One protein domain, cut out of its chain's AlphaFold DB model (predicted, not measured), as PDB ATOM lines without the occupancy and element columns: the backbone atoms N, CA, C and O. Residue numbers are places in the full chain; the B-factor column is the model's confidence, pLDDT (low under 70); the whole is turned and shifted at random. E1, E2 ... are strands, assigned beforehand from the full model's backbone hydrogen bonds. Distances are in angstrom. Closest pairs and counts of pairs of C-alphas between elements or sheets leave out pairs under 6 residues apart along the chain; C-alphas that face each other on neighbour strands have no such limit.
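What this domain is: This is residues 27 to 126 of the 128 residues of an uncharacterized protein of Thiomicrospira sp (UniProt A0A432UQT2). A single antiparallel sheet is curled like part of a barrel and folded back on itself, E4, E3 and E2 facing E8 and E7 across the hinge E1. The small hairpin of E5 and E6 extends one end of the elongated outline, and the long loop of residues 97 to 121 extends the other. The printed part has 100 residues with no named helix and eight strands, E1 to E8 in chain order; it is all strand, though strands hold 41 residues. The six-strand sheet runs E4, E3, E2, E1, E8, E7. The whole is compact, with a radius of gyration of the C-alphas of 14.3 A and spans of 48 by 29 by 19 A.

How they stand to each other: E3, residues 59 to 67, and E2, residues 44 to 50, form a hairpin at 136 degrees, with N 46 and O 62 2.8 A apart. E4, residues 72 to 77, is an edge strand; N 74 and O 65 are 2.8 A apart. E1, residues 27 to 30, and E2 are a hairpin of antiparallel neighbour strands, with N 29 and O 49 2.8 A apart, within hydrogen-bond range; E1, E2, E3 and E4 form a meander, each strand the antiparallel neighbour of the one before. E8, residues 122 to 125, pairs with E1, N 28 to O 123 at 2.8 A, and with E7, residues 94 to 96, N 95 to O 124 at 2.9 A. The closest C-alphas of E4 and E7, Tyr 75 and Val 94, are 6.8 A apart. E5, residues 81 to 84, and E6, residues 87 to 90, are a hairpin, with N 82 and O 89 2.8 A apart; E6 is apart from E4.

Where its parts are: E1 begins at C-alpha 27 (0.898, 49.302, 36.301). E3 is 24.5 A long, E2 19.5 A and E4 15.9 A. E8 ends at C-alpha 125 (5.402, 48.584, 32.612).

The domain as a whole: The C-alphas of Gly 86 and Gly 111, the two farthest apart, are 48.5 A apart. The printed part has no cut; the links E1 to E2 and E7 to E8 are long. Mean pLDDT of the printed part is 70.0, and residues 91 to 120 are among those under 70.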
ATOM      1  N   GLU A  27       2.059  49.798  37.035       83.69
ATOM      2  CA  GLU A  27       0.898  49.302  36.301       83.69
ATOM      3  C   GLU A  27       0.219  50.422  35.519       83.69
ATOM      4  O   GLU A  27       0.097  51.565  35.977       83.69
ATOM      5  N   ALA A  28      -0.301  50.082  34.344       83.56
ATOM      6  CA  ALA A  28      -1.088  50.982  33.522       83.56
ATOM      7  C   ALA A  28      -2.325  50.291  32.953       83.56
ATOM      8  O   ALA A  28      -2.334  49.092  32.715       83.56
ATOM      9  N   ILE A  29      -3.374  51.067  32.705       83.94
ATOM     10  CA  ILE A  29      -4.627  50.601  32.116       83.94
ATOM     11  C   ILE A  29      -4.807  51.184  30.718       83.94
ATOM     12  O   ILE A  29      -4.609  52.382  30.503       83.94
ATOM     13  N   PHE A  30      -5.217  50.368  29.754       82.44
ATOM     14  CA  PHE A  30      -5.566  50.851  28.418       82.44
ATOM     15  C   PHE A  30      -6.819  51.730  28.446       82.44
ATOM     16  O   PHE A  30      -7.876  51.343  28.944       82.44
ATOM     17  N   LEU A  31      -6.724  52.911  27.842       83.69
ATOM     18  CA  LEU A  31      -7.831  53.856  27.700       83.69
ATOM     19  C   LEU A  31      -8.639  53.635  26.416       83.69
ATOM     20  O   LEU A  31      -9.793  54.063  26.335       83.69
ATOM     21  N   ASN A  32      -8.056  52.972  25.417       80.31
ATOM     22  CA  ASN A  32      -8.700  52.662  24.147       80.31
ATOM     23  C   ASN A  32      -8.520  51.192  23.756       80.31
ATOM     24  O   ASN A  32      -7.559  50.537  24.148       80.31
ATOM     25  N   GLY A  33      -9.466  50.697  22.958       74.12
ATOM     26  CA  GLY A  33      -9.341  49.408  22.291       74.12
ATOM     27  C   GLY A  33      -8.472  49.511  21.044       74.12
ATOM     28  O   GLY A  33      -8.354  50.586  20.448       74.12
ATOM     29  N   LEU A  34      -7.894  48.379  20.651       73.56
ATOM     30  CA  LEU A  34      -7.225  48.213  19.368       73.56
ATOM     31  C   LEU A  34      -8.224  47.583  18.404       73.56
ATOM     32  O   LEU A  34      -8.530  46.402  18.511       73.56
ATOM     33  N   TYR A  35      -8.762  48.388  17.495       71.00
ATOM     34  CA  TYR A  35      -9.777  47.952  16.542       71.00
ATOM     35  C   TYR A  35      -9.194  47.936  15.127       71.00
ATOM     36  O   TYR A  35      -8.679  48.954  14.669       71.00
ATOM     37  N   GLY A  36      -9.301  46.797  14.441       69.56
ATOM     38  CA  GLY A  36      -8.788  46.602  13.080       69.56
ATOM     39  C   GLY A  36      -7.463  45.835  13.010       69.56
ATOM     40  O   GLY A  36      -6.965  45.312  14.009       69.56
ATOM     41  N   GLU A  37      -6.899  45.739  11.804       75.25
ATOM     42  CA  GLU A  37      -5.616  45.072  11.570       75.25
ATOM     43  C   GLU A  37      -4.453  46.034  11.853       75.25
ATOM     44  O   GLU A  37      -4.248  47.005  11.129       75.25
ATOM     45  N   ALA A  38      -3.681  45.760  12.908       80.88
ATOM     46  CA  ALA A  38      -2.466  46.512  13.209       80.88
ATOM     47  C   ALA A  38      -1.283  45.940  12.425       80.88
ATOM     48  O   ALA A  38      -0.756  44.883  12.778       80.88
ATOM     49  N   THR A  39      -0.852  46.635  11.379       85.75
ATOM     50  CA  THR A  39       0.300  46.238  10.557       85.75
ATOM     51  C   THR A  39       1.476  47.180  10.791       85.75
ATOM     52  O   THR A  39       1.325  48.235  11.401       85.75
ATOM     53  N   GLN A  40       2.665  46.821  10.302       86.44
ATOM     54  CA  GLN A  40       3.825  47.722  10.358       86.44
ATOM     55  C   GLN A  40       3.570  49.016   9.562       86.44
ATOM     56  O   GLN A  40       4.016  50.088   9.955       86.44
ATOM     57  N   GLN A  41       2.821  48.923   8.459       89.56
ATOM     58  CA  GLN A  41       2.449  50.054   7.607       89.56
ATOM     59  C   GLN A  41       1.317  50.895   8.212       89.56
ATOM     60  O   GLN A  41       1.251  52.097   7.969       89.56
ATOM     61  N   ASN A  42       0.436  50.271   8.996       87.31
ATOM     62  CA  ASN A  42      -0.683  50.926   9.663       87.31
ATOM     63  C   ASN A  42      -0.771  50.476  11.133       87.31
ATOM     64  O   ASN A  42      -1.605  49.632  11.483       87.31
ATOM     65  N   PRO A  43       0.121  50.989  12.000       88.12
ATOM     66  CA  PRO A  43       0.085  50.670  13.416       88.12
ATOM     67  C   PRO A  43      -1.133  51.316  14.079       88.12
ATOM     68  O   PRO A  43      -1.474  52.469  13.806       88.12
ATOM     69  N   LEU A  44      -1.762  50.604  15.013       86.56
ATOM     70  CA  LEU A  44      -2.916  51.135  15.734       86.56
ATOM     71  C   LEU A  44      -2.476  52.016  16.909       86.56
ATOM     72  O   LEU A  44      -1.538  51.657  17.626       86.56
ATOM     73  N   PRO A  45      -3.159  53.145  17.162       88.62
ATOM     74  CA  PRO A  45      -2.821  54.023  18.272       88.62
ATOM     75  C   PRO A  45      -3.173  53.382  19.619       88.62
ATOM     76  O   PRO A  45      -4.223  52.764  19.789       88.62
ATOM     77  N   VAL A  46      -2.317  53.605  20.610       84.25
ATOM     78  CA  VAL A  46      -2.458  53.128  21.989       84.25
ATOM     79  C   VAL A  46      -2.447  54.317  22.939       84.25
ATOM     80  O   VAL A  46      -1.646  55.238  22.794       84.25
ATOM     81  N   LYS A  47      -3.320  54.279  23.943       88.00
ATOM     82  CA  LYS A  47      -3.327  55.186  25.086       88.00
ATOM     83  C   LYS A  47      -3.422  54.369  26.365       88.00
ATOM     84  O   LYS A  47      -4.357  53.589  26.525       88.00
ATOM     85  N   LEU A  48      -2.490  54.585  27.283       85.69
ATOM     86  CA  LEU A  48      -2.468  53.967  28.605       85.69
ATOM     87  C   LEU A  48      -2.544  55.060  29.672       85.69
ATOM     88  O   LEU A  48      -2.016  56.153  29.476       85.69
ATOM     89  N   LYS A  49      -3.173  54.768  30.807       88.00
ATOM     90  CA  LYS A  49      -3.088  55.581  32.019       88.00
ATOM     91  C   LYS A  49      -2.362  54.788  33.085       88.00
ATOM     92  O   LYS A  49      -2.809  53.704  33.433       88.00
ATOM     93  N   VAL A  50      -1.285  55.331  33.626       86.19
ATOM     94  CA  VAL A  50      -0.582  54.713  34.751       86.19
ATOM     95  C   VAL A  50      -1.471  54.786  35.996       86.19
ATOM     96  O   VAL A  50      -2.013  55.848  36.317       86.19
ATOM     97  N   ILE A  51      -1.648  53.663  36.685       86.88
ATOM     98  CA  ILE A  51      -2.533  53.530  37.853       86.88
ATOM     99  C   ILE A  51      -1.774  53.255  39.158       86.88
ATOM    100  O   ILE A  51      -2.316  53.550  40.227       86.88
ATOM    101  N   SER A  52      -0.520  52.803  39.080       83.88
ATOM    102  CA  SER A  52       0.373  52.581  40.227       83.88
ATOM    103  C   SER A  52       1.792  53.122  39.965       83.88
ATOM    104  O   SER A  52       2.103  53.560  38.861       83.88
ATOM    105  N   GLY A  53       2.645  53.143  40.993       79.38
ATOM    106  CA  GLY A  53       4.029  53.617  40.884       79.38
ATOM    107  C   GLY A  53       4.184  55.145  40.828       79.38
ATOM    108  O   GLY A  53       3.231  55.909  41.000       79.38
ATOM    109  N   LYS A  54       5.421  55.601  40.589       78.06
ATOM    110  CA  LYS A  54       5.803  57.031  40.613       78.06
ATOM    111  C   LYS A  54       5.146  57.857  39.505       78.06
ATOM    112  O   LYS A  54       4.924  59.050  39.669       78.06
ATOM    113  N   ALA A  55       4.809  57.220  38.384       78.94
ATOM    114  CA  ALA A  55       4.168  57.863  37.243       78.94
ATOM    115  C   ALA A  55       2.627  57.819  37.317       78.94
ATOM    116  O   ALA A  55       1.959  58.018  36.304       78.94
ATOM    117  N   LYS A  56       2.017  57.529  38.478       85.81
ATOM    118  CA  LYS A  56       0.556  57.402  38.610       85.81
ATOM    119  C   LYS A  56      -0.187  58.628  38.065       85.81
ATOM    120  O   LYS A  56       0.116  59.772  38.378       85.81
ATOM    121  N   GLY A  57      -1.221  58.383  37.266       83.31
ATOM    122  CA  GLY A  57      -2.032  59.421  36.627       83.31
ATOM    123  C   GLY A  57      -1.501  59.894  35.272       83.31
ATOM    124  O   GLY A  57      -2.248  60.547  34.543       83.31
ATOM    125  N   CYS A  58      -0.279  59.519  34.894       84.75
ATOM    126  CA  CYS A  58       0.289  59.837  33.591       84.75
ATOM    127  C   CYS A  58      -0.460  59.146  32.453       84.75
ATOM    128  O   CYS A  58      -0.845  57.980  32.566       84.75
ATOM    129  N   ILE A  59      -0.631  59.865  31.341       87.19
ATOM    130  CA  ILE A  59      -1.180  59.312  30.101       87.19
ATOM    131  C   ILE A  59      -0.037  59.091  29.118       87.19
ATOM    132  O   ILE A  59       0.649  60.028  28.717       87.19
ATOM    133  N   ILE A  60       0.113  57.845  28.700       83.88
ATOM    134  CA  ILE A  60       1.141  57.370  27.785       83.88
ATOM    135  C   ILE A  60       0.474  57.150  26.436       83.88
ATOM    136  O   ILE A  60      -0.581  56.516  26.356       83.88
ATOM    137  N   LYS A  61       1.082  57.666  25.373       87.75
ATOM    138  CA  LYS A  61       0.658  57.391  23.998       87.75
ATOM    139  C   LYS A  61       1.639  56.431  23.350       87.75
ATOM    140  O   LYS A  61       2.793  56.355  23.755       87.75
ATOM    141  N   GLY A  62       1.178  55.694  22.356       86.88
ATOM    142  CA  GLY A  62       2.015  54.758  21.637       86.88
ATOM    143  C   GLY A  62       1.321  54.181  20.424       86.88
ATOM    144  O   GLY A  62       0.240  54.611  20.017       86.88
ATOM    145  N   LYS A  63       1.960  53.159  19.880       88.62
ATOM    146  CA  LYS A  63       1.535  52.418  18.704       88.62
ATOM    147  C   LYS A  63       1.615  50.928  19.000       88.62
ATOM    148  O   LYS A  63       2.507  50.497  19.724       88.62
ATOM    149  N   ALA A  64       0.692  50.159  18.443       84.94
ATOM    150  CA  ALA A  64       0.707  48.708  18.485       84.94
ATOM    151  C   ALA A  64       0.776  48.137  17.071       84.94
ATOM    152  O   ALA A  64       0.102  48.636  16.167       84.94
ATOM    153  N   VAL A  65       1.533  47.057  16.904       86.06
ATOM    154  CA  VAL A  65       1.581  46.253  15.678       86.06
ATOM    155  C   VAL A  65       1.352  44.792  16.034       86.06
ATOM    156  O   VAL A  65       1.912  44.302  17.008       86.06
ATOM    157  N   LEU A  66       0.537  44.077  15.261       81.00
ATOM    158  CA  LEU A  66       0.364  42.642  15.444       81.00
ATOM    159  C   LEU A  66       1.555  41.899  14.830       81.00
ATOM    160  O   LEU A  66       1.691  41.808  13.610       81.00
ATOM    161  N   ASN A  67       2.386  41.297  15.675       76.88
ATOM    162  CA  ASN A  67       3.364  40.319  15.230       76.88
ATOM    163  C   ASN A  67       2.648  38.985  14.966       76.88
ATOM    164  O   ASN A  67       2.242  38.281  15.895       76.88
ATOM    165  N   LYS A  68       2.488  38.641  13.682       75.94
ATOM    166  CA  LYS A  68       1.807  37.412  13.238       75.94
ATOM    167  C   LYS A  68       2.583  36.135  13.591       75.94
ATOM    168  O   LYS A  68       1.951  35.109  13.823       75.94
ATOM    169  N   SER A  69       3.915  36.202  13.683       76.88
ATOM    170  CA  SER A  69       4.768  35.062  14.057       76.88
ATOM    171  C   SER A  69       4.576  34.695  15.527       76.88
ATOM    172  O   SER A  69       4.241  33.564  15.867       76.88
ATOM    173  N   HIS A  70       4.684  35.690  16.407       70.44
ATOM    174  CA  HIS A  70       4.517  35.496  17.845       70.44
ATOM    175  C   HIS A  70       3.056  35.445  18.286       70.44
ATOM    176  O   HIS A  70       2.801  35.157  19.452       70.44
ATOM    177  N   ARG A  71       2.123  35.767  17.376       71.62
ATOM    178  CA  ARG A  71       0.711  36.015  17.673       71.62
ATOM    179  C   ARG A  71       0.631  36.866  18.940       71.62
ATOM    180  O   ARG A  71       0.219  36.377  19.985       71.62
ATOM    181  N   ARG A  72       1.102  38.113  18.861       72.12
ATOM    182  CA  ARG A  72       0.982  39.131  19.925       72.12
ATOM    183  C   ARG A  72       1.120  40.533  19.368       72.12
ATOM    184  O   ARG A  72       1.819  40.737  18.379       72.12
ATOM    185  N   TYR A  73       0.464  41.492  20.013       77.25
ATOM    186  CA  TYR A  73       0.737  42.901  19.758       77.25
ATOM    187  C   TYR A  73       2.080  43.285  20.380       77.25
ATOM    188  O   TYR A  73       2.355  42.954  21.533       77.25
ATOM    189  N   GLU A  74       2.892  43.990  19.609       80.81
ATOM    190  CA  GLU A  74       4.121  44.643  20.039       80.81
ATOM    191  C   GLU A  74       3.854  46.142  20.141       80.81
ATOM    192  O   GLU A  74       3.175  46.713  19.282       80.81
ATOM    193  N   TYR A  75       4.341  46.763  21.214       80.81
ATOM    194  CA  TYR A  75       4.001  48.132  21.586       80.81
ATOM    195  C   TYR A  75       5.230  49.026  21.543       80.81
ATOM    196  O   TYR A  75       6.252  48.710  22.149       80.81
ATOM    197  N   SER A  76       5.081  50.185  20.913       83.62
ATOM    198  CA  SER A  76       6.064  51.264  20.922       83.62
ATOM    199  C   SER A  76       5.437  52.481  21.592       83.62
ATOM    200  O   SER A  76       4.514  53.080  21.042       83.62
ATOM    201  N   LEU A  77       5.891  52.827  22.797       82.50
ATOM    202  CA  LEU A  77       5.377  53.970  23.558       82.50
ATOM    203  C   LEU A  77       6.160  55.242  23.188       82.50
ATOM    204  O   LEU A  77       7.379  55.212  23.075       82.50
ATOM    205  N   GLU A  78       5.451  56.350  22.978       78.06
ATOM    206  CA  GLU A  78       5.992  57.630  22.493       78.06
ATOM    207  C   GLU A  78       6.519  58.534  23.620       78.06
ATOM    208  O   GLU A  78       7.231  59.496  23.347       78.06
ATOM    209  N   THR A  79       6.176  58.271  24.886       67.12
ATOM    210  CA  THR A  79       6.548  59.150  26.008       67.12
ATOM    211  C   THR A  79       7.802  58.666  26.735       67.12
ATOM    212  O   THR A  79       7.727  57.634  27.396       67.12
ATOM    213  N   PRO A  80       8.910  59.433  26.714       58.66
ATOM    214  CA  PRO A  80      10.097  59.114  27.501       58.66
ATOM    215  C   PRO A  80       9.994  59.581  28.962       58.66
ATOM    216  O   PRO A  80      10.687  59.038  29.814       58.66
ATOM    217  N   LYS A  81       9.169  60.597  29.271       64.81
ATOM    218  CA  LYS A  81       9.016  61.167  30.623       64.81
ATOM    219  C   LYS A  81       7.619  61.754  30.820       64.81
ATOM    220  O   LYS A  81       7.073  62.369  29.906       64.81
ATOM    221  N   CYS A  82       7.061  61.600  32.012       74.69
ATOM    222  CA  CYS A  82       5.845  62.271  32.457       74.69
ATOM    223  C   CYS A  82       6.164  63.189  33.637       74.69
ATOM    224  O   CYS A  82       6.983  62.834  34.474       74.69
ATOM    225  N   PHE A  83       5.511  64.345  33.732       69.56
ATOM    226  CA  PHE A  83       5.653  65.218  34.895       69.56
ATOM    227  C   PHE A  83       4.584  64.883  35.934       69.56
ATOM    228  O   PHE A  83       3.400  65.136  35.709       69.56
ATOM    229  N   HIS A  84       4.998  64.316  37.065       65.56
ATOM    230  CA  HIS A  84       4.130  64.058  38.211       65.56
ATOM    231  C   HIS A  84       4.641  64.867  39.403       65.56
ATOM    232  O   HIS A  84       5.814  64.782  39.747       65.56
ATOM    233  N   GLN A  85       3.781  65.702  39.995       69.06
ATOM    234  CA  GLN A  85       4.140  66.577  41.126       69.06
ATOM    235  C   GLN A  85       5.375  67.477  40.878       69.06
ATOM    236  O   GLN A  85       6.104  67.814  41.802       69.06
ATOM    237  N   GLY A  86       5.604  67.890  39.626       69.88
ATOM    238  CA  GLY A  86       6.747  68.732  39.246       69.88
ATOM    239  C   GLY A  86       8.035  67.966  38.923       69.88
ATOM    240  O   GLY A  86       8.986  68.578  38.445       69.88
ATOM    241  N   GLU A  87       8.064  66.641  39.096       71.38
ATOM    242  CA  GLU A  87       9.211  65.790  38.768       71.38
ATOM    243  C   GLU A  87       9.001  65.051  37.440       71.38
ATOM    244  O   GLU A  87       7.912  64.546  37.158       71.38
ATOM    245  N   ALA A  88      10.052  64.970  36.617       73.44
ATOM    246  CA  ALA A  88      10.047  64.179  35.391       73.44
ATOM    247  C   ALA A  88      10.304  62.696  35.709       73.44
ATOM    248  O   ALA A  88      11.440  62.285  35.932       73.44
ATOM    249  N   VAL A  89       9.252  61.886  35.672       73.25
ATOM    250  CA  VAL A  89       9.288  60.445  35.929       73.25
ATOM    251  C   VAL A  89       9.396  59.689  34.607       73.25
ATOM    252  O   VAL A  89       8.596  59.914  33.693       73.25
ATOM    253  N   SER A  90      10.385  58.799  34.488       70.25
ATOM    254  CA  SER A  90      10.487  57.901  33.331       70.25
ATOM    255  C   SER A  90       9.311  56.931  33.316       70.25
ATOM    256  O   SER A  90       8.867  56.445  34.356       70.25
ATOM    257  N   VAL A  91       8.804  56.664  32.122       68.31
ATOM    258  CA  VAL A  91       7.756  55.682  31.892       68.31
ATOM    259  C   VAL A  91       8.391  54.575  31.063       68.31
ATOM    260  O   VAL A  91       8.799  54.828  29.930       68.31
ATOM    261  N   GLY A  92       8.526  53.371  31.619       67.00
ATOM    262  CA  GLY A  92       9.121  52.259  30.880       67.00
ATOM    263  C   GLY A  92       8.192  51.647  29.832       67.00
ATOM    264  O   GLY A  92       7.173  52.221  29.450       67.00
ATOM    265  N   THR A  93       8.563  50.475  29.318       68.25
ATOM    266  CA  THR A  93       7.869  49.815  28.200       68.25
ATOM    267  C   THR A  93       6.863  48.781  28.695       68.25
ATOM    268  O   THR A  93       6.949  48.312  29.821       68.25
ATOM    269  N   VAL A  94       5.881  48.397  27.874       66.12
ATOM    270  CA  VAL A  94       4.937  47.332  28.254       66.12
ATOM    271  C   VAL A  94       5.675  45.987  28.300       66.12
ATOM    272  O   VAL A  94       6.082  45.484  27.256       66.12
ATOM    273  N   LEU A  95       5.817  45.387  29.488       59.47
ATOM    274  CA  LEU A  95       6.472  44.082  29.668       59.47
ATOM    275  C   LEU A  95       5.507  42.915  29.506       59.47
ATOM    276  O   LEU A  95       5.829  41.902  28.882       59.47
ATOM    277  N   ARG A  96       4.331  43.029  30.128       59.09
ATOM    278  CA  ARG A  96       3.336  41.960  30.188       59.09
ATOM    279  C   ARG A  96       1.939  42.556  30.148       59.09
ATOM    280  O   ARG A  96       1.529  43.283  31.047       59.09
ATOM    281  N   GLY A  97       1.210  42.195  29.104       50.78
ATOM    282  CA  GLY A  97      -0.237  42.307  29.029       50.78
ATOM    283  C   GLY A  97      -0.759  41.013  28.428       50.78
ATOM    284  O   GLY A  97      -0.268  40.576  27.385       50.78
ATOM    285  N   GLN A  98      -1.688  40.341  29.108       45.47
ATOM    286  CA  GLN A  98      -2.368  39.187  28.525       45.47
ATOM    287  C   GLN A  98      -3.252  39.697  27.390       45.47
ATOM    288  O   GLN A  98      -4.340  40.205  27.629       45.47
ATOM    289  N   HIS A  99      -2.781  39.634  26.149       54.94
ATOM    290  CA  HIS A  99      -3.583  40.086  25.018       54.94
ATOM    291  C   HIS A  99      -4.240  38.886  24.362       54.94
ATOM    292  O   HIS A  99      -3.587  38.062  23.722       54.94
ATOM    293  N   ASN A 100      -5.554  38.807  24.539       48.16
ATOM    294  CA  ASN A 100      -6.388  37.863  23.824       48.16
ATOM    295  C   ASN A 100      -6.409  38.264  22.351       48.16
ATOM    296  O   ASN A 100      -6.853  39.351  21.985       48.16
ATOM    297  N   ILE A 101      -5.902  37.378  21.504       45.72
ATOM    298  CA  ILE A 101      -5.940  37.550  20.057       45.72
ATOM    299  C   ILE A 101      -7.150  36.791  19.542       45.72
ATOM    300  O   ILE A 101      -7.426  35.683  20.023       45.72
ATOM    301  N   PRO A 102      -7.879  37.346  18.565       43.44
ATOM    302  CA  PRO A 102      -8.884  36.579  17.852       43.44
ATOM    303  C   PRO A 102      -8.300  35.233  17.380       43.44
ATOM    304  O   PRO A 102      -7.346  35.198  16.606       43.44
ATOM    305  N   GLY A 103      -8.851  34.119  17.870       38.12
ATOM    306  CA  GLY A 103      -8.463  32.767  17.445       38.12
ATOM    307  C   GLY A 103      -7.317  32.082  18.211       38.12
ATOM    308  O   GLY A 103      -6.919  30.991  17.810       38.12
ATOM    309  N   THR A 104      -6.780  32.641  19.304       37.06
ATOM    310  CA  THR A 104      -5.893  31.883  20.218       37.06
ATOM    311  C   THR A 104      -6.712  31.124  21.274       37.06
ATOM    312  O   THR A 104      -7.796  31.567  21.635       37.06
ATOM    313  N   MET A 105      -6.235  29.970  21.775       32.94
ATOM    314  CA  MET A 105      -6.992  29.057  22.671       32.94
ATOM    315  C   MET A 105      -7.452  29.665  24.017       32.94
ATOM    316  O   MET A 105      -8.198  29.032  24.754       32.94
ATOM    317  N   ALA A 106      -7.075  30.904  24.339       39.59
ATOM    318  CA  ALA A 106      -7.707  31.666  25.422       39.59
ATOM    319  C   ALA A 106      -9.132  32.161  25.065       39.59
ATOM    320  O   ALA A 106      -9.883  32.570  25.941       39.59
ATOM    321  N   ASN A 107      -9.515  32.096  23.784       40.88
ATOM    322  CA  ASN A 107     -10.800  32.524  23.223       40.88
ATOM    323  C   ASN A 107     -11.639  31.365  22.650       40.88
ATOM    324  O   ASN A 107     -12.712  31.606  22.099       40.88
ATOM    325  N   SER A 108     -11.195  30.105  22.752       34.94
ATOM    326  CA  SER A 108     -11.870  28.957  22.113       34.94
ATOM    327  C   SER A 108     -13.258  28.619  22.682       34.94
ATOM    328  O   SER A 108     -13.920  27.732  22.154       34.94
ATOM    329  N   GLY A 109     -13.728  29.337  23.710       36.31
ATOM    330  CA  GLY A 109     -15.098  29.247  24.232       36.31
ATOM    331  C   GLY A 109     -16.078  30.313  23.720       36.31
ATOM    332  O   GLY A 109     -17.271  30.201  23.985       36.31
ATOM    333  N   MET A 110     -15.629  31.342  22.992       37.75
ATOM    334  CA  MET A 110     -16.482  32.465  22.573       37.75
ATOM    335  C   MET A 110     -16.464  32.621  21.053       37.75
ATOM    336  O   MET A 110     -15.581  33.239  20.461       37.75
ATOM    337  N   GLY A 111     -17.451  32.000  20.408       34.12
ATOM    338  CA  GLY A 111     -17.644  32.062  18.965       34.12
ATOM    339  C   GLY A 111     -18.001  33.462  18.452       34.12
ATOM    340  O   GLY A 111     -18.600  34.265  19.156       34.12
ATOM    341  N   ARG A 112     -17.698  33.675  17.164       33.28
ATOM    342  CA  ARG A 112     -18.153  34.769  16.282       33.28
ATOM    343  C   ARG A 112     -17.575  36.167  16.549       33.28
ATOM    344  O   ARG A 112     -18.124  36.956  17.297       33.28
ATOM    345  N   GLY A 113     -16.536  36.516  15.785       39.41
ATOM    346  CA  GLY A 113     -16.360  37.874  15.241       39.41
ATOM    347  C   GLY A 113     -16.244  39.042  16.227       39.41
ATOM    348  O   GLY A 113     -16.568  40.167  15.851       39.41
ATOM    349  N   TYR A 114     -15.807  38.817  17.466       37.62
ATOM    350  CA  TYR A 114     -15.668  39.909  18.424       37.62
ATOM    351  C   TYR A 114     -14.486  40.818  18.075       37.62
ATOM    352  O   TYR A 114     -13.343  40.389  17.927       37.62
ATOM    353  N   TRP A 115     -14.791  42.107  17.969       43.03
ATOM    354  CA  TRP A 115     -13.838  43.203  18.005       43.03
ATOM    355  C   TRP A 115     -13.232  43.240  19.412       43.03
ATOM    356  O   TRP A 115     -13.879  43.696  20.356       43.03
ATOM    357  N   PHE A 116     -12.023  42.709  19.586       50.00
ATOM    358  CA  PHE A 116     -11.374  42.684  20.898       50.00
ATOM    359  C   PHE A 116     -10.932  44.095  21.282       50.00
ATOM    360  O   PHE A 116     -10.032  44.676  20.682       50.00
ATOM    361  N   SER A 117     -11.588  44.662  22.292       52.66
ATOM    362  CA  SER A 117     -11.179  45.929  22.880       52.66
ATOM    363  C   SER A 117     -10.233  45.659  24.038       52.66
ATOM    364  O   SER A 117     -10.645  45.129  25.063       52.66
ATOM    365  N   ASN A 118      -8.978  46.081  23.908       62.78
ATOM    366  CA  ASN A 118      -8.033  46.069  25.027       62.78
ATOM    367  C   ASN A 118      -8.329  47.166  26.063       62.78
ATOM    368  O   ASN A 118      -7.619  47.260  27.057       62.78
ATOM    369  N   LYS A 119      -9.360  48.003  25.861       65.12
ATOM    370  CA  LYS A 119      -9.744  49.049  26.813       65.12
ATOM    371  C   LYS A 119     -10.037  48.430  28.181       65.12
ATOM    372  O   LYS A 119     -10.847  47.519  28.289       65.12
ATOM    373  N   GLY A 120      -9.430  48.981  29.225       67.00
ATOM    374  CA  GLY A 120      -9.609  48.516  30.598       67.00
ATOM    375  C   GLY A 120      -8.649  47.405  31.023       67.00
ATOM    376  O   GLY A 120      -8.610  47.079  32.206       67.00
ATOM    377  N   LEU A 121      -7.848  46.852  30.107       75.62
ATOM    378  CA  LEU A 121      -6.849  45.848  30.455       75.62
ATOM    379  C   LEU A 121      -5.667  46.497  31.186       75.62
ATOM    380  O   LEU A 121      -5.174  47.548  30.765       75.62
ATOM    381  N   ILE A 122      -5.238  45.865  32.279       78.25
ATOM    382  CA  ILE A 122      -4.087  46.287  33.079       78.25
ATOM    383  C   ILE A 122      -2.830  45.612  32.528       78.25
ATOM    384  O   ILE A 122      -2.824  44.414  32.247       78.25
ATOM    385  N   VAL A 123      -1.773  46.397  32.371       74.44
ATOM    386  CA  VAL A 123      -0.448  45.954  31.949       74.44
ATOM    387  C   VAL A 123       0.603  46.404  32.939       74.44
ATOM    388  O   VAL A 123       0.493  47.476  33.532       74.44
ATOM    389  N   THR A 124       1.660  45.611  33.045       79.19
ATOM    390  CA  THR A 124       2.866  45.991  33.776       79.19
ATOM    391  C   THR A 124       3.835  46.683  32.826       79.19
ATOM    392  O   THR A 124       4.121  46.185  31.729       79.19
ATOM    393  N   LEU A 125       4.335  47.836  33.252       74.94
ATOM    394  CA  LEU A 125       5.402  48.584  32.612       74.94
ATOM    395  C   LEU A 125       6.739  48.196  33.246       74.94
ATOM    396  O   LEU A 125       6.804  47.941  34.446       74.94
ATOM    397  N   SER A 126       7.801  48.144  32.444       69.88
ATOM    398  CA  SER A 126       9.153  47.942  32.950       69.88
ATOM    399  C   SER A 126       9.577  49.133  33.785       69.88
ATOM    400  O   SER A 126       9.328  50.276  33.408       69.88
TER     401      SER A 126